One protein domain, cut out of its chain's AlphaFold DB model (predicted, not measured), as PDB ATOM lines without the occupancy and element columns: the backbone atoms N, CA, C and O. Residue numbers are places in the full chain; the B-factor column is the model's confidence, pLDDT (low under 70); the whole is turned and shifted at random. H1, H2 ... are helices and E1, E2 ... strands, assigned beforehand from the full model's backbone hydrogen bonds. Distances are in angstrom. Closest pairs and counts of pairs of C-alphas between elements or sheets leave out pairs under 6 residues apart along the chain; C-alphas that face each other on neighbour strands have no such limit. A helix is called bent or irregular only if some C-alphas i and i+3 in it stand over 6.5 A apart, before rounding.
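What this domain is: This is residues 30 to 94 of the 95 residues of an uncharacterized protein of Arthrobacter sp. NIO-1057 (UniProt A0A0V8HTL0). One five-stranded sheet is curled like part of a barrel and folded back on itself, with the two short helices H1 and H2 near one end. It is a folded sheet, one sheet bent into two leaves that face each other: E1 and E2 face E4 and E3, with E5 as the hinge. The 65 printed residues include, in order, E1, E2, H1, E3, E4, H2 and E5; the sheet's order is E1, E2, E5, E4, E3, all antiparallel, and the class is mixed, helices and strands. The whole is compact and rounded, with a radius of gyration of the C-alphas of 10.9 A and spans of 30 by 25 by 19 A.

How they stand to each other: E1, residues 36 to 40, and E2, residues 43 to 49, form a hairpin at 150 degrees, with N 38 and O 45 at 2.8 A. The pairing of E2 is staggered: residues 43 to 47 pair with E1, and 48 to 49 with E5, residues 89 to 93, where N 93 and O 48 are 2.8 A apart. E5 pairs with E4, residues 75 to 77, by N 90 and O 76 at 2.8 A. E4 and E3, residues 65 to 70, form a hairpin with N 77 and O 68 at 2.8 A. H1, residues 52 to 56, is on the sheet, over none of its strands; its O i to N i+4 pair is within hydrogen-bond range. H2, residues 82 to 85, is too short for such a pair and is not on the sheet. H1 and H2 are close but not clearly touching, the closest C-alphas, of Leu 54 and Ala 85, being 5.6 A apart.

Where its parts are: E1 begins at C-alpha 36, (-33.866, 21.585, 28.516), and is 12.9 A long. E2 is 18.5 A, E3 15.6 A and E5 13.4 A, ending at C-alpha 93, (-39.920, 27.045, 22.624).

The domain as a whole: The C-alphas farthest apart, of Gly 42 and Gly 86, are 30.8 A apart. The printed part has no cut, no link is long, and no printed residue is under 70 in pLDDT.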
ATOM      1  N   ASP A  30     -29.439  21.899  31.028       89.06
ATOM      2  CA  ASP A  30     -28.030  22.209  30.839       89.06
ATOM      3  C   ASP A  30     -27.646  23.465  31.635       89.06
ATOM      4  O   ASP A  30     -28.295  24.509  31.549       89.06
ATOM      5  N   ARG A  31     -26.565  23.370  32.414       84.31
ATOM      6  CA  ARG A  31     -26.136  24.439  33.326       84.31
ATOM      7  C   ARG A  31     -25.522  25.639  32.606       84.31
ATOM      8  O   ARG A  31     -25.516  26.732  33.159       84.31
ATOM      9  N   THR A  32     -24.977  25.426  31.411       85.12
ATOM     10  CA  THR A  32     -24.230  26.452  30.669       85.12
ATOM     11  C   THR A  32     -25.159  27.277  29.786       85.12
ATOM     12  O   THR A  32     -25.037  28.495  29.720       85.12
ATOM     13  N   THR A  33     -26.093  26.609  29.118       83.81
ATOM     14  CA  THR A  33     -27.006  27.188  28.129       83.81
ATOM     15  C   THR A  33     -28.407  27.425  28.678       83.81
ATOM     16  O   THR A  33     -29.172  28.160  28.072       83.81
ATOM     17  N   GLY A  34     -28.773  26.806  29.805       85.25
ATOM     18  CA  GLY A  34     -30.126  26.885  30.358       85.25
ATOM     19  C   GLY A  34     -31.178  26.107  29.558       85.25
ATOM     20  O   GLY A  34     -32.355  26.140  29.917       85.25
ATOM     21  N   GLN A  35     -30.774  25.388  28.508       90.00
ATOM     22  CA  GLN A  35     -31.672  24.583  27.688       90.00
ATOM     23  C   GLN A  35     -32.129  23.326  28.427       90.00
ATOM     24  O   GLN A  35     -31.399  22.742  29.226       90.00
ATOM     25  N   LEU A  36     -33.338  22.878  28.116       92.69
ATOM     26  CA  LEU A  36     -33.866  21.585  28.516       92.69
ATOM     27  C   LEU A  36     -33.601  20.565  27.435       92.69
ATOM     28  O   LEU A  36     -34.072  20.705  26.307       92.69
ATOM     29  N   THR A  37     -32.938  19.486  27.821       94.38
ATOM     30  CA  THR A  37     -32.941  18.272  27.023       94.38
ATOM     31  C   THR A  37     -34.015  17.341  27.555       94.38
ATOM     32  O   THR A  37     -34.054  17.031  28.744       94.38
ATOM     33  N   ILE A  38     -34.887  16.891  26.659       94.31
ATOM     34  CA  ILE A  38     -35.956  15.932  26.923       94.31
ATOM     35  C   ILE A  38     -35.667  14.682  26.101       94.31
ATOM     36  O   ILE A  38     -35.414  14.762  24.902       94.31
ATOM     37  N   ALA A  39     -35.710  13.526  26.749       94.62
ATOM     38  CA  ALA A  39     -35.417  12.222  26.190       94.62
ATOM     39  C   ALA A  39     -36.607  11.282  26.393       94.62
ATOM     40  O   ALA A  39     -36.953  10.940  27.526       94.62
ATOM     41  N   ALA A  40     -37.203  10.829  25.296       91.25
ATOM     42  CA  ALA A  40     -38.301   9.866  25.305       91.25
ATOM     43  C   ALA A  40     -38.272   9.026  24.027       91.25
ATOM     44  O   ALA A  40     -37.975   9.550  22.956       91.25
ATOM     45  N   ASP A  41     -38.567   7.730  24.141       85.12
ATOM     46  CA  ASP A  41     -38.694   6.809  22.997       85.12
ATOM     47  C   ASP A  41     -37.500   6.847  22.011       85.12
ATOM     48  O   ASP A  41     -37.648   6.885  20.793       85.12
ATOM     49  N   GLY A  42     -36.270   6.936  22.537       85.31
ATOM     50  CA  GLY A  42     -35.047   7.019  21.722       85.31
ATOM     51  C   GLY A  42     -34.851   8.343  20.967       85.31
ATOM     52  O   GLY A  42     -33.885   8.480  20.217       85.31
ATOM     53  N   ARG A  43     -35.730   9.327  21.168       89.56
ATOM     54  CA  ARG A  43     -35.634  10.679  20.613       89.56
ATOM     55  C   ARG A  43     -35.165  11.669  21.673       89.56
ATOM     56  O   ARG A  43     -35.434  11.504  22.864       89.56
ATOM     57  N   LEU A  44     -34.470  12.704  21.209       92.88
ATOM     58  CA  LEU A  44     -33.994  13.819  22.020       92.88
ATOM     59  C   LEU A  44     -34.544  15.129  21.462       92.88
ATOM     60  O   LEU A  44     -34.489  15.365  20.255       92.88
ATOM     61  N   TRP A  45     -35.030  15.984  22.352       92.81
ATOM     62  CA  TRP A  45     -35.447  17.347  22.052       92.81
ATOM     63  C   TRP A  45     -34.643  18.306  22.918       92.81
ATOM     64  O   TRP A  45     -34.620  18.149  24.135       92.81
ATOM     65  N   ASN A  46     -34.019  19.301  22.291       93.38
ATOM     66  CA  ASN A  46     -33.387  20.419  22.983       93.38
ATOM     67  C   ASN A  46     -34.289  21.636  22.809       93.38
ATOM     68  O   ASN A  46     -34.534  22.060  21.678       93.38
ATOM     69  N   LEU A  47     -34.840  22.130  23.912       94.19
ATOM     70  CA  LEU A  47     -35.845  23.187  23.932       94.19
ATOM     71  C   LEU A  47     -35.534  24.193  25.035       94.19
ATOM     72  O   LEU A  47     -34.861  23.875  26.014       94.19
ATOM     73  N   GLU A  48     -36.075  25.395  24.911       92.75
ATOM     74  CA  GLU A  48     -35.972  26.426  25.938       92.75
ATOM     75  C   GLU A  48     -37.293  26.548  26.701       92.75
ATOM     76  O   GLU A  48     -38.361  26.496  26.088       92.75
ATOM     77  N   PRO A  49     -37.275  26.691  28.034       92.12
ATOM     78  CA  PRO A  49     -38.488  27.010  28.773       92.12
ATOM     79  C   PRO A  49     -38.914  28.457  28.509       92.12
ATOM     80  O   PRO A  49     -38.107  29.368  28.652       92.12
ATOM     81  N   GLU A  50     -40.202  28.692  28.236       93.12
ATOM     82  CA  GLU A  50     -40.743  30.062  28.116       93.12
ATOM     83  C   GLU A  50     -40.642  30.839  29.443       93.12
ATOM     84  O   GLU A  50     -40.609  32.065  29.455       93.12
ATOM     85  N   GLN A  51     -40.616  30.120  30.571       90.94
ATOM     86  CA  GLN A  51     -40.497  30.665  31.927       90.94
ATOM     87  C   GLN A  51     -39.347  29.957  32.665       90.94
ATOM     88  O   GLN A  51     -39.597  29.087  33.511       90.94
ATOM     89  N   PRO A  52     -38.081  30.272  32.331       89.56
ATOM     90  CA  PRO A  52     -36.913  29.595  32.897       89.56
ATOM     91  C   PRO A  52     -36.857  29.714  34.423       89.56
ATOM     92  O   PRO A  52     -36.523  28.741  35.094       89.56
ATOM     93  N   GLU A  53     -37.269  30.858  34.972       90.94
ATOM     94  CA  GLU A  53     -37.232  31.155  36.409       90.94
ATOM     95  C   GLU A  53     -38.152  30.269  37.260       90.94
ATOM     96  O   GLU A  53     -37.831  29.955  38.406       90.94
ATOM     97  N   LEU A  54     -39.305  29.854  36.725       90.75
ATOM     98  CA  LEU A  54     -40.215  28.943  37.420       90.75
ATOM     99  C   LEU A  54     -39.687  27.520  37.368       90.75
ATOM    100  O   LEU A  54     -39.809  26.772  38.337       90.75
ATOM    101  N   LEU A  55     -39.084  27.158  36.239       88.25
ATOM    102  CA  LEU A  55     -38.510  25.842  36.071       88.25
ATOM    103  C   LEU A  55     -37.263  25.652  36.948       88.25
ATOM    104  O   LEU A  55     -37.104  24.592  37.544       88.25
ATOM    105  N   ASP A  56     -36.434  26.684  37.113       90.38
ATOM    106  CA  ASP A  56     -35.264  26.651  38.004       90.38
ATOM    107  C   ASP A  56     -35.623  26.405  39.472       90.38
ATOM    108  O   ASP A  56     -34.830  25.845  40.224       90.38
ATOM    109  N   LYS A  57     -36.841  26.760  39.892       90.00
ATOM    110  CA  LYS A  57     -37.318  26.443  41.245       90.00
ATOM    111  C   LYS A  57     -37.579  24.951  41.440       90.00
ATOM    112  O   LYS A  57     -37.555  24.477  42.572       90.00
ATOM    113  N   VAL A  58     -37.876  24.219  40.364       89.75
ATOM    114  CA  VAL A  58     -38.310  22.814  40.430       89.75
ATOM    115  C   VAL A  58     -37.305  21.841  39.835       89.75
ATOM    116  O   VAL A  58     -37.402  20.645  40.113       89.75
ATOM    117  N   VAL A  59     -36.335  22.308  39.055       87.88
ATOM    118  CA  VAL A  59     -35.328  21.480  38.385       87.88
ATOM    119  C   VAL A  59     -33.950  21.933  38.824       87.88
ATOM    120  O   VAL A  59     -33.505  23.021  38.475       87.88
ATOM    121  N   ASP A  60     -33.256  21.065  39.548       85.62
ATOM    122  CA  ASP A  60     -31.830  21.248  39.769       85.62
ATOM    123  C   ASP A  60     -31.067  20.793  38.507       85.62
ATOM    124  O   ASP A  60     -31.291  19.670  38.042       85.62
ATOM    125  N   PRO A  61     -30.173  21.622  37.934       81.81
ATOM    126  CA  PRO A  61     -29.472  21.304  36.689       81.81
ATOM    127  C   PRO A  61     -28.519  20.100  36.794       81.81
ATOM    128  O   PRO A  61     -28.061  19.604  35.769       81.81
ATOM    129  N   ALA A  62     -28.210  19.598  37.995       78.31
ATOM    130  CA  ALA A  62     -27.423  18.377  38.169       78.31
ATOM    131  C   ALA A  62     -28.284  17.101  38.215       78.31
ATOM    132  O   ALA A  62     -27.741  16.005  38.360       78.31
ATOM    133  N   THR A  63     -29.611  17.215  38.098       87.81
ATOM    134  CA  THR A  63     -30.537  16.097  38.304       87.81
ATOM    135  C   THR A  63     -31.344  15.783  37.048       87.81
ATOM    136  O   THR A  63     -32.011  16.648  36.482       87.81
ATOM    137  N   VAL A  64     -31.345  14.508  36.650       91.12
ATOM    138  CA  VAL A  64     -32.295  13.982  35.660       91.12
ATOM    139  C   VAL A  64     -33.622  13.713  36.360       91.12
ATOM    140  O   VAL A  64     -33.649  13.074  37.412       91.12
ATOM    141  N   LYS A  65     -34.722  14.187  35.778       91.69
ATOM    142  CA  LYS A  65     -36.074  14.014  36.312       91.69
ATOM    143  C   LYS A  65     -36.988  13.326  35.315       91.69
ATOM    144  O   LYS A  65     -36.852  13.515  34.109       91.69
ATOM    145  N   ASP A  66     -37.941  12.567  35.836       93.00
ATOM    146  CA  ASP A  66     -39.048  12.025  35.057       93.00
ATOM    147  C   ASP A  66     -40.179  13.056  34.948       93.00
ATOM    148  O   ASP A  66     -40.476  13.799  35.888       93.00
ATOM    149  N   ALA A  67     -40.798  13.099  33.777       93.56
ATOM    150  CA  ALA A  67     -41.907  13.970  33.434       93.56
ATOM    151  C   ALA A  67     -42.809  13.305  32.397       93.56
ATOM    152  O   ALA A  67     -42.486  12.269  31.813       93.56
ATOM    153  N   GLU A  68     -43.926  13.959  32.126       94.38
ATOM    154  CA  GLU A  68     -44.693  13.719  30.916       94.38
ATOM    155  C   GLU A  68     -44.430  14.867  29.944       94.38
ATOM    156  O   GLU A  68     -44.374  16.035  30.327       94.38
ATOM    157  N   PHE A  69     -44.239  14.547  28.673       93.50
ATOM    158  CA  PHE A  69     -43.951  15.527  27.640       93.50
ATOM    159  C   PHE A  69     -44.961  15.402  26.511       93.50
ATOM    160  O   PHE A  69     -45.246  14.305  26.045       93.50
ATOM    161  N   ASN A  70     -45.487  16.528  26.048       92.69
ATOM    162  CA  ASN A  70     -46.286  16.595  24.837       92.69
ATOM    163  C   ASN A  70     -45.460  17.281  23.746       92.69
ATOM    164  O   ASN A  70     -45.292  18.501  23.765       92.69
ATOM    165  N   ALA A  71     -44.941  16.501  22.794       89.25
ATOM    166  CA  ALA A  71     -44.052  17.012  21.750       89.25
ATOM    167  C   ALA A  71     -44.763  17.941  20.753       89.25
ATOM    168  O   ALA A  71     -44.153  18.876  20.240       89.25
ATOM    169  N   HIS A  72     -46.053  17.705  20.496       88.19
ATOM    170  CA  HIS A  72     -46.837  18.506  19.559       88.19
ATOM    171  C   HIS A  72     -47.142  19.901  20.121       88.19
ATOM    172  O   HIS A  72     -46.991  20.901  19.422       88.19
ATOM    173  N   LEU A  73     -47.513  19.974  21.401       91.00
ATOM    174  CA  LEU A  73     -47.799  21.231  22.099       91.00
ATOM    175  C   LEU A  73     -46.555  21.876  22.721       91.00
ATOM    176  O   LEU A  73     -46.627  23.023  23.158       91.00
ATOM    177  N   LYS A  74     -45.439  21.139  22.779       92.19
ATOM    178  CA  LYS A  74     -44.202  21.500  23.485       92.19
ATOM    179  C   LYS A  74     -44.457  21.884  24.940       92.19
ATOM    180  O   LYS A  74     -44.030  22.934  25.415       92.19
ATOM    181  N   ILE A  75     -45.189  21.030  25.644       93.44
ATOM    182  CA  ILE A  75     -45.485  21.221  27.064       93.44
ATOM    183  C   ILE A  75     -44.820  20.104  27.853       93.44
ATOM    184  O   ILE A  75     -45.025  18.927  27.561       93.44
ATOM    185  N   LEU A  76     -44.046  20.485  28.865       94.44
ATOM    186  CA  LEU A  76     -43.487  19.587  29.864       94.44
ATOM    187  C   LEU A  76     -44.360  19.630  31.119       94.44
ATOM    188  O   LEU A  76     -44.579  20.694  31.696       94.44
ATOM    189  N   LEU A  77     -44.845  18.470  31.540       94.44
ATOM    190  CA  LEU A  77     -45.534  18.264  32.802       94.44
ATOM    191  C   LEU A  77     -44.547  17.651  33.795       94.44
ATOM    192  O   LEU A  77     -44.181  16.485  33.685       94.44
ATOM    193  N   VAL A  78     -44.127  18.446  34.775       93.50
ATOM    194  CA  VAL A  78     -43.234  17.999  35.847       93.50
ATOM    195  C   VAL A  78     -44.086  17.616  37.060       93.50
ATOM    196  O   VAL A  78     -44.714  18.497  37.659       93.50
ATOM    197  N   PRO A  79     -44.128  16.331  37.462       90.19
ATOM    198  CA  PRO A  79     -44.884  15.908  38.632       90.19
ATOM    199  C   PRO A  79     -44.478  16.710  39.868       90.19
ATOM    200  O   PRO A  79     -43.296  16.976  40.089       90.19
ATOM    201  N   ARG A  80     -45.468  17.093  40.682       90.50
ATOM    202  CA  ARG A  80     -45.283  17.838  41.945       90.50
ATOM    203  C   ARG A  80     -44.695  19.254  41.828       90.50
ATOM    204  O   ARG A  80     -44.634  19.955  42.830       90.50
ATOM    205  N   ALA A  81     -44.352  19.741  40.634       91.88
ATOM    206  CA  ALA A  81     -43.801  21.092  40.471       91.88
ATOM    207  C   ALA A  81     -44.752  22.209  40.947       91.88
ATOM    208  O   ALA A  81     -44.284  23.242  41.432       91.88
ATOM    209  N   HIS A  82     -46.071  21.984  40.908       92.19
ATOM    210  CA  HIS A  82     -47.059  22.920  41.454       92.19
ATOM    211  C   HIS A  82     -46.855  23.257  42.938       92.19
ATOM    212  O   HIS A  82     -47.199  24.363  43.340       92.19
ATOM    213  N   GLU A  83     -46.271  22.359  43.737       93.31
ATOM    214  CA  GLU A  83     -46.020  22.594  45.167       93.31
ATOM    215  C   GLU A  83     -44.971  23.696  45.408       93.31
ATOM    216  O   GLU A  83     -44.918  24.267  46.494       93.31
ATOM    217  N   ILE A  84     -44.148  24.011  44.400       91.94
ATOM    218  CA  ILE A  84     -43.013  24.940  44.514       91.94
ATOM    219  C   ILE A  84     -43.168  26.132  43.553       91.94
ATOM    220  O   ILE A  84     -42.908  27.275  43.925       91.94
ATOM    221  N   ALA A  85     -43.586  25.879  42.309       89.56
ATOM    222  CA  ALA A  85     -43.703  26.892  41.257       89.56
ATOM    223  C   ALA A  85     -45.144  27.378  41.019       89.56
ATOM    224  O   ALA A  85     -45.352  28.255  40.185       89.56
ATOM    225  N   GLY A  86     -46.145  26.803  41.697       90.56
ATOM    226  CA  GLY A  86     -47.562  27.120  41.475       90.56
ATOM    227  C   GLY A  86     -48.144  26.567  40.164       90.56
ATOM    228  O   GLY A  86     -49.334  26.717  39.911       90.56
ATOM    229  N   THR A  87     -47.331  25.893  39.342       90.94
ATOM    230  CA  THR A  87     -47.735  25.178  38.123       90.94
ATOM    231  C   THR A  87     -46.917  23.899  37.957       90.94
ATOM    232  O   THR A  87     -45.760  23.838  38.373       90.94
ATOM    233  N   SER A  88     -47.512  22.880  37.332       93.12
ATOM    234  CA  SER A  88     -46.786  21.683  36.880       93.12
ATOM    235  C   SER A  88     -46.504  21.693  35.375       93.12
ATOM    236  O   SER A  88     -45.745  20.854  34.898       93.12
ATOM    237  N   PHE A  89     -47.106  22.624  34.631       93.44
ATOM    238  CA  PHE A  89     -47.020  22.702  33.175       93.44
ATOM    239  C   PHE A  89     -46.074  23.824  32.759       93.44
ATOM    240  O   PHE A  89     -46.294  24.988  33.099       93.44
ATOM    241  N   PHE A  90     -45.060  23.468  31.978       94.00
ATOM    242  CA  PHE A  90     -44.054  24.379  31.452       94.00
ATOM    243  C   PHE A  90     -44.110  24.350  29.929       94.00
ATOM    244  O   PHE A  90     -43.956  23.296  29.313       94.00
ATOM    245  N   ARG A  91     -44.363  25.508  29.320       94.44
ATOM    246  CA  ARG A  91     -44.321  25.663  27.864       94.44
ATOM    247  C   ARG A  91     -42.879  25.805  27.410       94.44
ATOM    248  O   ARG A  91     -42.074  26.431  28.105       94.44
ATOM    249  N   LEU A  92     -42.582  25.223  26.258       94.25
ATOM    250  CA  LEU A  92     -41.250  25.190  25.688       94.25
ATOM    251  C   LEU A  92     -41.246  25.760  24.269       94.25
ATOM    252  O   LEU A  92     -42.141  25.489  23.462       94.25
ATOM    253  N   SER A  93     -40.194  26.493  23.945       92.00
ATOM    254  CA  SER A  93     -39.920  27.045  22.624       92.00
ATOM    255  C   SER A  93     -38.712  26.361  21.986       92.00
ATOM    256  O   SER A  93     -37.921  25.685  22.644       92.00
ATOM    257  N   HIS A  94     -38.600  26.494  20.662       78.12
ATOM    258  CA  HIS A  94     -37.312  26.254  20.013       78.12
ATOM    259  C   HIS A  94     -36.402  27.464  20.281       78.12
ATOM    260  O   HIS A  94     -36.961  28.558  20.424       78.12
TER     261      HIS A  94